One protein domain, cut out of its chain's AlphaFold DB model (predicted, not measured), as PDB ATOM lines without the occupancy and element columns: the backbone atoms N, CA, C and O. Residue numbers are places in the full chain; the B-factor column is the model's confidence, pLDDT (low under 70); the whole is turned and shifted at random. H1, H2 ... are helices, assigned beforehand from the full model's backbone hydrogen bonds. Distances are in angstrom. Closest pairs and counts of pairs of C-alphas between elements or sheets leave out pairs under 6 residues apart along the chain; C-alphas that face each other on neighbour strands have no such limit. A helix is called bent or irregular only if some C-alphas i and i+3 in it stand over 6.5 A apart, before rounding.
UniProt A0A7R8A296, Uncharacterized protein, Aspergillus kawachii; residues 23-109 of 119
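Overview. This is residues 23 to 109 of the 119 residues of an uncharacterized protein of Aspergillus kawachii (UniProt A0A7R8A296). Three helices, H1, H2 and H4, make a small body whose helix centres form a triangle: H1 and H2 fold back on each other as a hairpin, and H4 slants across that hairpin, meeting H1 partway along and the first residues of H2 with its own last ones. The gap between the other ends of H2 and H4 is spanned by residues 80 to 91, with the short H3 in it, while the stretch before H1 makes a long loop whose residues 34 to 42 stick out from the body. The printed part has 87 residues with four named helices, H1 to H4 in that order, and no named strand; the class is all helix. It is compact, with a radius of gyration of the C-alphas of 13.7 A, and spans 37 by 31 by 22 A.

Along the chain. Residues 23 to 47 hold no named element. H1, residues 48 to 58, begins at C-alpha 48 (24.839, -7.047, 27.932) and measures 15.3 A from first to last C-alpha. H2, residues 64 to 79, measures 22.9 A and begins at C-alpha 64 (4.126, -10.036, 39.533). H3, residues 86 to 89, has four residues. H4, residues 92 to 108, is the longest helix, measures 24.3 A and ends at C-alpha 108 (9.418, -15.010, 39.819). H4 is irregular, with C-alphas 100 and 103 7.2 A apart, and has a kink of 44 degrees near residue 101.

Arrangement. H1 and H2 form a helical hairpin: they touch, closest at the C-alphas of Ile 52 and Val 74, 5.5 A apart, and run opposite ways at a shallow tilt of 21 degrees. H1 touches H4, closest at the C-alphas of Gln 57 and Val 101, 6.0 A apart; they run the same way at a steep tilt of 49 degrees. Residues 64 to 71 of H2 alone touch residues 105 to 108 of H4, closest at the C-alphas of Lys 68 and Ser 108, 5.0 A apart; these helices run opposite ways at a steep tilt of 49 degrees. The helix packing is only just mostly crossed, with 1 of these 3 pairs at a shallow tilt. H3 is close to H4 but not clearly touching it, with the C-alphas of Arg 87 and Trp 95 closest at 7.1 A. In H1 and H2 every O i to N i+4 pair is within hydrogen-bond range, in H4 11 of 13; H3 is too short for such a pair.

Size, cuts and confidence. The C-alphas of Gly 36 and Arg 84, 39.6 A apart, are the two farthest apart. Residues 34 to 42 stand free; the body without them spans 32 by 28 by 24 A. The printed part has no cut. The links H1 to H2 and H3 to H4 are tight, and H2 to H3 is short. The mean pLDDT of the printed part is 79.3; residues 23 to 27, 29 to 45 and 82 to 85 are under 70.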
ATOM      1  N   ASP A  23      17.688   5.242  42.612       67.88
ATOM      2  CA  ASP A  23      17.924   4.970  44.034       67.88
ATOM      3  C   ASP A  23      17.503   3.547  44.439       67.88
ATOM      4  O   ASP A  23      18.012   3.002  45.418       67.88
ATOM      5  N   ASP A  24      16.643   2.910  43.639       65.75
ATOM      6  CA  ASP A  24      16.204   1.526  43.837       65.75
ATOM      7  C   ASP A  24      17.251   0.497  43.364       65.75
ATOM      8  O   ASP A  24      17.078  -0.713  43.545       65.75
ATOM      9  N   PHE A  25      18.353   0.950  42.753       66.81
ATOM     10  CA  PHE A  25      19.375   0.086  42.164       66.81
ATOM     11  C   PHE A  25      20.703   0.181  42.909       66.81
ATOM     12  O   PHE A  25      21.316   1.237  43.039       66.81
ATOM     13  N   THR A  26      21.239  -0.976  43.305       68.00
ATOM     14  CA  THR A  26      22.573  -1.060  43.925       68.00
ATOM     15  C   THR A  26      23.712  -0.811  42.933       68.00
ATOM     16  O   THR A  26      24.866  -0.654  43.331       68.00
ATOM     17  N   THR A  27      23.439  -0.797  41.625       67.00
ATOM     18  CA  THR A  27      24.422  -0.439  40.598       67.00
ATOM     19  C   THR A  27      23.734   0.278  39.445       67.00
ATOM     20  O   THR A  27      22.896  -0.299  38.762       67.00
ATOM     21  N   ILE A  28      24.137   1.523  39.203       70.00
ATOM     22  CA  ILE A  28      23.672   2.316  38.063       70.00
ATOM     23  C   ILE A  28      24.608   2.037  36.867       70.00
ATOM     24  O   ILE A  28      25.831   2.137  37.037       70.00
ATOM     25  N   PRO A  29      24.084   1.672  35.676       67.88
ATOM     26  CA  PRO A  29      24.894   1.493  34.469       67.88
ATOM     27  C   PRO A  29      25.692   2.759  34.131       67.88
ATOM     28  O   PRO A  29      25.187   3.877  34.232       67.88
ATOM     29  N   LYS A  30      26.955   2.597  33.721       66.69
ATOM     30  CA  LYS A  30      27.881   3.736  33.549       66.69
ATOM     31  C   LYS A  30      27.587   4.590  32.317       66.69
ATOM     32  O   LYS A  30      28.026   5.732  32.255       66.69
ATOM     33  N   HIS A  31      26.883   4.022  31.344       65.44
ATOM     34  CA  HIS A  31      26.633   4.636  30.042       65.44
ATOM     35  C   HIS A  31      25.243   5.275  29.935       65.44
ATOM     36  O   HIS A  31      24.808   5.598  28.835       65.44
ATOM     37  N   LEU A  32      24.526   5.463  31.052       67.75
ATOM     38  CA  LEU A  32      23.241   6.159  31.017       67.75
ATOM     39  C   LEU A  32      23.441   7.638  30.666       67.75
ATOM     40  O   LEU A  32      24.216   8.344  31.309       67.75
ATOM     41  N   GLN A  33      22.702   8.106  29.663       62.72
ATOM     42  CA  GLN A  33      22.595   9.524  29.341       62.72
ATOM     43  C   GLN A  33      21.396  10.127  30.082       62.72
ATOM     44  O   GLN A  33      20.354   9.488  30.244       62.72
ATOM     45  N   LEU A  34      21.528  11.380  30.519       64.94
ATOM     46  CA  LEU A  34      20.371  12.155  30.961       64.94
ATOM     47  C   LEU A  34      19.429  12.347  29.773       64.94
ATOM     48  O   LEU A  34      19.889  12.671  28.683       64.94
ATOM     49  N   LEU A  35      18.117  12.232  29.993       65.69
ATOM     50  CA  LEU A  35      17.123  12.359  28.921       65.69
ATOM     51  C   LEU A  35      17.246  13.687  28.148       65.69
ATOM     52  O   LEU A  35      17.027  13.721  26.945       65.69
ATOM     53  N   GLY A  36      17.634  14.774  28.826       61.75
ATOM     54  CA  GLY A  36      17.855  16.082  28.196       61.75
ATOM     55  C   GLY A  36      19.091  16.170  27.290       61.75
ATOM     56  O   GLY A  36      19.206  17.132  26.541       61.75
ATOM     57  N   ASN A  37      19.983  15.179  27.357       67.94
ATOM     58  CA  ASN A  37      21.215  15.077  26.575       67.94
ATOM     59  C   ASN A  37      21.195  13.852  25.644       67.94
ATOM     60  O   ASN A  37      22.251  13.468  25.149       67.94
ATOM     61  N   LEU A  38      20.033  13.210  25.476       67.75
ATOM     62  CA  LEU A  38      19.889  12.035  24.625       67.75
ATOM     63  C   LEU A  38      20.145  12.437  23.170       67.75
ATOM     64  O   LEU A  38      19.382  13.228  22.612       67.75
ATOM     65  N   ASP A  39      21.191  11.882  22.568       67.50
ATOM     66  CA  ASP A  39      21.391  11.975  21.127       67.50
ATOM     67  C   ASP A  39      20.485  10.934  20.441       67.50
ATOM     68  O   ASP A  39      20.630   9.735  20.703       67.50
ATOM     69  N   PRO A  40      19.506  11.345  19.611       68.44
ATOM     70  CA  PRO A  40      18.640  10.400  18.913       68.44
ATOM     71  C   PRO A  40      19.390   9.538  17.885       68.44
ATOM     72  O   PRO A  40      18.896   8.456  17.562       68.44
ATOM     73  N   ASP A  41      20.558   9.982  17.405       69.81
ATOM     74  CA  ASP A  41      21.387   9.263  16.433       69.81
ATOM     75  C   ASP A  41      22.466   8.388  17.105       69.81
ATOM     76  O   ASP A  41      23.036   7.507  16.458       69.81
ATOM     77  N   ASP A  42      22.707   8.573  18.409       67.19
ATOM     78  CA  ASP A  42      23.684   7.814  19.205       67.19
ATOM     79  C   ASP A  42      23.096   7.393  20.564       67.19
ATOM     80  O   ASP A  42      23.486   7.853  21.646       67.19
ATOM     81  N   LEU A  43      22.102   6.499  20.501       67.69
ATOM     82  CA  LEU A  43      21.474   5.951  21.699       67.69
ATOM     83  C   LEU A  43      22.493   5.139  22.517       67.69
ATOM     84  O   LEU A  43      23.142   4.236  21.978       67.69
ATOM     85  N   PRO A  44      22.589   5.373  23.838       64.69
ATOM     86  CA  PRO A  44      23.548   4.669  24.671       64.69
ATOM     87  C   PRO A  44      23.252   3.167  24.691       64.69
ATOM     88  O   PRO A  44      22.226   2.713  25.204       64.69
ATOM     89  N   VAL A  45      24.186   2.376  24.163       69.44
ATOM     90  CA  VAL A  45      24.113   0.915  24.218       69.44
ATOM     91  C   VAL A  45      24.619   0.445  25.579       69.44
ATOM     92  O   VAL A  45      25.787   0.622  25.929       69.44
ATOM     93  N   ILE A  46      23.740  -0.189  26.352       73.94
ATOM     94  CA  ILE A  46      24.107  -0.787  27.638       73.94
ATOM     95  C   ILE A  46      24.821  -2.125  27.373       73.94
ATOM     96  O   ILE A  46      24.275  -2.969  26.655       73.94
ATOM     97  N   PRO A  47      26.012  -2.369  27.958       78.44
ATOM     98  CA  PRO A  47      26.669  -3.667  27.863       78.44
ATOM     99  C   PRO A  47      25.748  -4.792  28.342       78.44
ATOM    100  O   PRO A  47      25.090  -4.668  29.373       78.44
ATOM    101  N   LEU A  48      25.747  -5.929  27.642       80.38
ATOM    102  CA  LEU A  48      24.839  -7.047  27.932       80.38
ATOM    103  C   LEU A  48      24.903  -7.524  29.398       80.38
ATOM    104  O   LEU A  48      23.884  -7.869  29.991       80.38
ATOM    105  N   THR A  49      26.089  -7.504  30.010       81.75
ATOM    106  CA  THR A  49      26.269  -7.833  31.432       81.75
ATOM    107  C   THR A  49      25.573  -6.831  32.354       81.75
ATOM    108  O   THR A  49      24.947  -7.243  33.326       81.75
ATOM    109  N   GLU A  50      25.640  -5.533  32.050       80.38
ATOM    110  CA  GLU A  50      24.947  -4.483  32.807       80.38
ATOM    111  C   GLU A  50      23.429  -4.575  32.621       80.38
ATOM    112  O   GLU A  50      22.693  -4.438  33.597       80.38
ATOM    113  N   LEU A  51      22.960  -4.902  31.412       83.31
ATOM    114  CA  LEU A  51      21.539  -5.118  31.134       83.31
ATOM    115  C   LEU A  51      20.960  -6.277  31.960       83.31
ATOM    116  O   LEU A  51      19.888  -6.132  32.549       83.31
ATOM    117  N   ILE A  52      21.675  -7.403  32.044       85.62
ATOM    118  CA  ILE A  52      21.251  -8.558  32.853       85.62
ATOM    119  C   ILE A  52      21.168  -8.192  34.328       85.62
ATOM    120  O   ILE A  52      20.167  -8.487  34.972       85.62
ATOM    121  N   ILE A  53      22.200  -7.534  34.862       85.12
ATOM    122  CA  ILE A  53      22.227  -7.122  36.271       85.12
ATOM    123  C   ILE A  53      21.061  -6.185  36.568       85.12
ATOM    124  O   ILE A  53      20.372  -6.368  37.566       85.12
ATOM    125  N   PHE A  54      20.805  -5.221  35.685       84.44
ATOM    126  CA  PHE A  54      19.725  -4.264  35.865       84.44
ATOM    127  C   PHE A  54      18.348  -4.938  35.851       84.44
ATOM    128  O   PHE A  54      17.528  -4.693  36.735       84.44
ATOM    129  N   LYS A  55      18.094  -5.838  34.892       86.94
ATOM    130  CA  LYS A  55      16.840  -6.608  34.861       86.94
ATOM    131  C   LYS A  55      16.690  -7.521  36.072       86.94
ATOM    132  O   LYS A  55      15.605  -7.597  36.643       86.94
ATOM    133  N   ALA A  56      17.780  -8.144  36.513       88.94
ATOM    134  CA  ALA A  56      17.787  -8.967  37.712       88.94
ATOM    135  C   ALA A  56      17.487  -8.153  38.981       88.94
ATOM    136  O   ALA A  56      16.741  -8.621  39.831       88.94
ATOM    137  N   GLN A  57      18.010  -6.928  39.093       87.31
ATOM    138  CA  GLN A  57      17.729  -6.017  40.210       87.31
ATOM    139  C   GLN A  57      16.307  -5.462  40.196       87.31
ATOM    140  O   GLN A  57      15.706  -5.287  41.252       87.31
ATOM    141  N   ALA A  58      15.756  -5.188  39.013       84.81
ATOM    142  CA  ALA A  58      14.368  -4.762  38.886       84.81
ATOM    143  C   ALA A  58      13.383  -5.874  39.293       84.81
ATOM    144  O   ALA A  58      12.287  -5.585  39.780       84.81
ATOM    145  N   CYS A  59      13.776  -7.139  39.109       87.38
ATOM    146  CA  CYS A  59      12.983  -8.298  39.488       87.38
ATOM    147  C   CYS A  59      12.823  -8.378  41.016       87.38
ATOM    148  O   CYS A  59      13.783  -8.578  41.757       87.38
ATOM    149  N   GLY A  60      11.583  -8.266  41.488       81.25
ATOM    150  CA  GLY A  60      11.225  -8.206  42.909       81.25
ATOM    151  C   GLY A  60      10.749  -6.823  43.358       81.25
ATOM    152  O   GLY A  60      10.073  -6.728  44.377       81.25
ATOM    153  N   ASN A  61      11.007  -5.784  42.557       82.19
ATOM    154  CA  ASN A  61      10.580  -4.405  42.819       82.19
ATOM    155  C   ASN A  61       9.424  -3.951  41.908       82.19
ATOM    156  O   ASN A  61       9.033  -2.786  41.926       82.19
ATOM    157  N   ARG A  62       8.874  -4.850  41.081       80.38
ATOM    158  CA  ARG A  62       7.765  -4.561  40.156       80.38
ATOM    159  C   ARG A  62       6.556  -5.465  40.412       80.38
ATOM    160  O   ARG A  62       6.574  -6.308  41.308       80.38
ATOM    161  N   SER A  63       5.494  -5.293  39.619       86.25
ATOM    162  CA  SER A  63       4.327  -6.191  39.652       86.25
ATOM    163  C   SER A  63       4.708  -7.639  39.323       86.25
ATOM    164  O   SER A  63       5.722  -7.898  38.670       86.25
ATOM    165  N   THR A  64       3.884  -8.600  39.741       88.62
ATOM    166  CA  THR A  64       4.126 -10.036  39.533       88.62
ATOM    167  C   THR A  64       4.343 -10.389  38.059       88.62
ATOM    168  O   THR A  64       5.263 -11.136  37.728       88.62
ATOM    169  N   GLU A  65       3.541  -9.832  37.156       88.88
ATOM    170  CA  GLU A  65       3.644 -10.045  35.711       88.88
ATOM    171  C   GLU A  65       4.937  -9.456  35.143       88.88
ATOM    172  O   GLU A  65       5.567 -10.066  34.280       88.88
ATOM    173  N   GLN A  66       5.350  -8.282  35.629       85.19
ATOM    174  CA  GLN A  66       6.606  -7.655  35.216       85.19
ATOM    175  C   GLN A  66       7.811  -8.439  35.731       85.19
ATOM    176  O   GLN A  66       8.711  -8.712  34.949       85.19
ATOM    177  N   ASN A  67       7.792  -8.888  36.988       89.44
ATOM    178  CA  ASN A  67       8.863  -9.705  37.556       89.44
ATOM    179  C   ASN A  67       9.031 -11.032  36.798       89.44
ATOM    180  O   ASN A  67      10.153 -11.438  36.509       89.44
ATOM    181  N   LYS A  68       7.930 -11.691  36.404       91.38
ATOM    182  CA  LYS A  68       7.973 -12.896  35.553       91.38
ATOM    183  C   LYS A  68       8.652 -12.636  34.206       91.38
ATOM    184  O   LYS A  68       9.440 -13.466  33.751       91.38
ATOM    185  N   ARG A  69       8.342 -11.497  33.576       88.50
ATOM    186  CA  ARG A  69       8.970 -11.073  32.315       88.50
ATOM    187  C   ARG A  69      10.444 -10.755  32.512       88.50
ATOM    188  O   ARG A  69      11.261 -11.318  31.805       88.50
ATOM    189  N   ASP A  70      10.791  -9.950  33.513       89.25
ATOM    190  CA  ASP A  70      12.184  -9.598  33.795       89.25
ATOM    191  C   ASP A  70      13.030 -10.842  34.112       89.25
ATOM    192  O   ASP A  70      14.148 -10.954  33.617       89.25
ATOM    193  N   ALA A  71      12.496 -11.814  34.856       91.19
ATOM    194  CA  ALA A  71      13.181 -13.078  35.113       91.19
ATOM    195  C   ALA A  71      13.342 -13.944  33.848       91.19
ATOM    196  O   ALA A  71      14.375 -14.587  33.683       91.19
ATOM    197  N   THR A  72      12.360 -13.938  32.941       91.94
ATOM    198  CA  THR A  72      12.462 -14.620  31.636       91.94
ATOM    199  C   THR A  72      13.523 -13.957  30.760       91.94
ATOM    200  O   THR A  72      14.415 -14.634  30.257       91.94
ATOM    201  N   ASP A  73      13.495 -12.628  30.669       89.94
ATOM    202  CA  ASP A  73      14.478 -11.847  29.924       89.94
ATOM    203  C   ASP A  73      15.897 -12.093  30.461       89.94
ATOM    204  O   ASP A  73      16.835 -12.240  29.685       89.94
ATOM    205  N   VAL A  74      16.082 -12.179  31.785       89.88
ATOM    206  CA  VAL A  74      17.386 -12.513  32.386       89.88
ATOM    207  C   VAL A  74      17.887 -13.876  31.906       89.88
ATOM    208  O   VAL A  74      19.049 -13.972  31.518       89.88
ATOM    209  N   ILE A  75      17.032 -14.906  31.874       88.19
ATOM    210  CA  ILE A  75      17.395 -16.244  31.373       88.19
ATOM    211  C   ILE A  75      17.805 -16.167  29.898       88.19
ATOM    212  O   ILE A  75      18.872 -16.655  29.521       88.19
ATOM    213  N   GLU A  76      16.986 -15.529  29.061       88.00
ATOM    214  CA  GLU A  76      17.253 -15.395  27.625       88.00
ATOM    215  C   GLU A  76      18.561 -14.645  27.354       88.00
ATOM    216  O   GLU A  76      19.390 -15.100  26.567       88.00
ATOM    217  N   LEU A  77      18.796 -13.539  28.061       87.31
ATOM    218  CA  LEU A  77      20.015 -12.745  27.935       87.31
ATOM    219  C   LEU A  77      21.251 -13.506  28.436       87.31
ATOM    220  O   LEU A  77      22.325 -13.382  27.847       87.31
ATOM    221  N   MET A  78      21.124 -14.308  29.497       83.44
ATOM    222  CA  MET A  78      22.213 -15.166  29.978       83.44
ATOM    223  C   MET A  78      22.570 -16.255  28.957       83.44
ATOM    224  O   MET A  78      23.755 -16.538  28.771       83.44
ATOM    225  N   ASN A  79      21.585 -16.792  28.234       81.75
ATOM    226  CA  ASN A  79      21.796 -17.783  27.173       81.75
ATOM    227  C   ASN A  79      22.512 -17.220  25.931       81.75
ATOM    228  O   ASN A  79      23.058 -17.990  25.143       81.75
ATOM    229  N   LEU A  80      22.574 -15.893  25.763       82.50
ATOM    230  CA  LEU A  80      23.378 -15.261  24.706       82.50
ATOM    231  C   LEU A  80      24.891 -15.375  24.958       82.50
ATOM    232  O   LEU A  80      25.693 -15.138  24.052       82.50
ATOM    233  N   PHE A  81      25.313 -15.733  26.175       75.12
ATOM    234  CA  PHE A  81      26.720 -15.980  26.461       75.12
ATOM    235  C   PHE A  81      27.098 -17.410  26.058       75.12
ATOM    236  O   PHE A  81      26.496 -18.364  26.544       75.12
ATOM    237  N   PRO A  82      28.131 -17.607  25.217       60.41
ATOM    238  CA  PRO A  82      28.542 -18.948  24.826       60.41
ATOM    239  C   PRO A  82      29.046 -19.750  26.042       60.41
ATOM    240  O   PRO A  82      30.041 -19.393  26.688       60.41
ATOM    241  N   GLY A  83      28.356 -20.857  26.342       60.47
ATOM    242  CA  GLY A  83      28.685 -21.824  27.400       60.47
ATOM    243  C   GLY A  83      28.435 -21.341  28.842       60.47
ATOM    244  O   GLY A  83      27.880 -20.275  29.076       60.47
ATOM    245  N   ARG A  84      28.912 -22.107  29.842       56.91
ATOM    246  CA  ARG A  84      28.811 -21.798  31.295       56.91
ATOM    247  C   ARG A  84      29.725 -20.639  31.751       56.91
ATOM    248  O   ARG A  84      30.389 -20.726  32.781       56.91
ATOM    249  N   SER A  85      29.870 -19.590  30.940       66.75
ATOM    250  CA  SER A  85      30.922 -18.574  31.103       66.75
ATOM    251  C   SER A  85      30.435 -17.205  31.579       66.75
ATOM    252  O   SER A  85      31.276 -16.339  31.822       66.75
ATOM    253  N   PHE A  86      29.125 -17.004  31.781       74.88
ATOM    254  CA  PHE A  86      28.577 -15.716  32.227       74.88
ATOM    255  C   PHE A  86      29.259 -15.202  33.505       74.88
ATOM    256  O   PHE A  86      29.780 -14.088  33.506       74.88
ATOM    257  N   ARG A  87      29.421 -16.053  34.534       76.69
ATOM    258  CA  ARG A  87      30.178 -15.718  35.758       76.69
ATOM    259  C   ARG A  87      31.574 -15.153  35.480       76.69
ATOM    260  O   ARG A  87      31.991 -14.208  36.146       76.69
ATOM    261  N   ARG A  88      32.305 -15.725  34.515       78.25
ATOM    262  CA  ARG A  88      33.694 -15.333  34.202       78.25
ATOM    263  C   ARG A  88      33.795 -13.937  33.588       78.25
ATOM    264  O   ARG A  88      34.878 -13.369  33.574       78.25
ATOM    265  N   ARG A  89      32.689 -13.392  33.076       76.06
ATOM    266  CA  ARG A  89      32.627 -12.044  32.492       76.06
ATOM    267  C   ARG A  89      32.220 -10.969  33.498       76.06
ATOM    268  O   ARG A  89      32.180  -9.796  33.140       76.06
ATOM    269  N   LEU A  90      31.906 -11.360  34.731       78.56
ATOM    270  CA  LEU A  90      31.442 -10.456  35.772       78.56
ATOM    271  C   LEU A  90      32.564 -10.120  36.747       78.56
ATOM    272  O   LEU A  90      33.258 -11.006  37.247       78.56
ATOM    273  N   MET A  91      32.675  -8.836  37.084       83.75
ATOM    274  CA  MET A  91      33.431  -8.402  38.256       83.75
ATOM    275  C   MET A  91      32.798  -8.973  39.530       83.75
ATOM    276  O   MET A  91      31.583  -9.159  39.592       83.75
ATOM    277  N   ASP A  92      33.583  -9.158  40.591       83.81
ATOM    278  CA  ASP A  92      33.071  -9.718  41.852       83.81
ATOM    279  C   ASP A  92      31.919  -8.909  42.448       83.81
ATOM    280  O   ASP A  92      30.948  -9.483  42.932       83.81
ATOM    281  N   ARG A  93      31.957  -7.579  42.317       82.94
ATOM    282  CA  ARG A  93      30.839  -6.714  42.724       82.94
ATOM    283  C   ARG A  93      29.546  -7.013  41.957       82.94
ATOM    284  O   ARG A  93      28.480  -7.069  42.550       82.94
ATOM    285  N   GLN A  94      29.648  -7.243  40.647       82.94
ATOM    286  CA  GLN A  94      28.498  -7.540  39.785       82.94
ATOM    287  C   GLN A  94      27.928  -8.918  40.109       82.94
ATOM    288  O   GLN A  94      26.716  -9.115  40.115       82.94
ATOM    289  N   TRP A  95      28.814  -9.860  40.426       85.44
ATOM    290  CA  TRP A  95      28.420 -11.174  40.893       85.44
ATOM    291  C   TRP A  95      27.699 -11.137  42.235       85.44
ATOM    292  O   TRP A  95      26.636 -11.735  42.374       85.44
ATOM    293  N   ALA A  96      28.243 -10.403  43.205       85.00
ATOM    294  CA  ALA A  96      27.619 -10.230  44.509       85.00
ATOM    295  C   ALA A  96      26.217  -9.614  44.378       85.00
ATOM    296  O   ALA A  96      25.270 -10.130  44.966       85.00
ATOM    297  N   SER A  97      26.056  -8.581  43.540       83.50
ATOM    298  CA  SER A  97      24.744  -7.995  43.246       83.50
ATOM    299  C   SER A  97      23.753  -9.014  42.679       83.50
ATOM    300  O   SER A  97      22.600  -9.022  43.098       83.50
ATOM    301  N   LEU A  98      24.186  -9.898  41.773       85.38
ATOM    302  CA  LEU A  98      23.324 -10.948  41.218       85.38
ATOM    303  C   LEU A  98      22.920 -11.996  42.259       85.38
ATOM    304  O   LEU A  98      21.763 -12.403  42.302       85.38
ATOM    305  N   GLN A  99      23.841 -12.398  43.136       87.06
ATOM    306  CA  GLN A  99      23.538 -13.349  44.210       87.06
ATOM    307  C   GLN A  99      22.508 -12.791  45.204       87.06
ATOM    308  O   GLN A  99      21.658 -13.540  45.679       87.06
ATOM    309  N   LEU A 100      22.524 -11.478  45.469       87.06
ATOM    310  CA  LEU A 100      21.531 -10.825  46.331       87.06
ATOM    311  C   LEU A 100      20.113 -10.857  45.744       87.06
ATOM    312  O   LEU A 100      19.147 -10.956  46.495       87.06
ATOM    313  N   VAL A 101      19.977 -10.797  44.417       87.81
ATOM    314  CA  VAL A 101      18.670 -10.739  43.728       87.81
ATOM    315  C   VAL A 101      18.199 -12.103  43.210       87.81
ATOM    316  O   VAL A 101      17.043 -12.261  42.816       87.81
ATOM    317  N   LYS A 102      19.061 -13.127  43.272       89.69
ATOM    318  CA  LYS A 102      18.757 -14.525  42.922       89.69
ATOM    319  C   LYS A 102      17.476 -15.066  43.584       89.69
ATOM    320  O   LYS A 102      16.715 -15.734  42.883       89.69
ATOM    321  N   PRO A 103      17.163 -14.785  44.869       90.50
ATOM    322  CA  PRO A 103      15.896 -15.216  45.465       90.50
ATOM    323  C   PRO A 103      14.664 -14.638  44.755       90.50
ATOM    324  O   PRO A 103      13.701 -15.365  44.524       90.50
ATOM    325  N   SER A 104      14.707 -13.364  44.350       90.25
ATOM    326  CA  SER A 104      13.610 -12.707  43.626       90.25
ATOM    327  C   SER A 104      13.410 -13.296  42.231       90.25
ATOM    328  O   SER A 104      12.272 -13.488  41.801       90.25
ATOM    329  N   LEU A 105      14.503 -13.639  41.542       91.31
ATOM    330  CA  LEU A 105      14.460 -14.341  40.256       91.31
ATOM    331  C   LEU A 105      13.823 -15.730  40.399       91.31
ATOM    332  O   LEU A 105      12.883 -16.049  39.670       91.31
ATOM    333  N   LYS A 106      14.255 -16.513  41.397       92.00
ATOM    334  CA  LYS A 106      13.678 -17.831  41.713       92.00
ATOM    335  C   LYS A 106      12.193 -17.749  42.056       92.00
ATOM    336  O   LYS A 106      11.410 -18.555  41.570       92.00
ATOM    337  N   ALA A 107      11.792 -16.769  42.861       90.19
ATOM    338  CA  ALA A 107      10.388 -16.569  43.208       90.19
ATOM    339  C   ALA A 107       9.533 -16.197  41.983       90.19
ATOM    340  O   ALA A 107       8.360 -16.561  41.907       90.19
ATOM    341  N   SER A 108      10.119 -15.489  41.015       92.31
ATOM    342  CA  SER A 108       9.418 -15.010  39.819       92.31
ATOM    343  C   SER A 108       9.369 -16.046  38.692       92.31
ATOM    344  O   SER A 108       8.445 -16.018  37.882       92.31
ATOM    345  N   ARG A 109      10.328 -16.976  38.643       90.62
ATOM    346  CA  ARG A 109      10.402 -18.108  37.703       90.62
ATOM    347  C   ARG A 109      10.856 -19.357  38.455       90.62
ATOM    348  O   ARG A 109      12.010 -19.777  38.352       90.62
TER     349      ARG A 109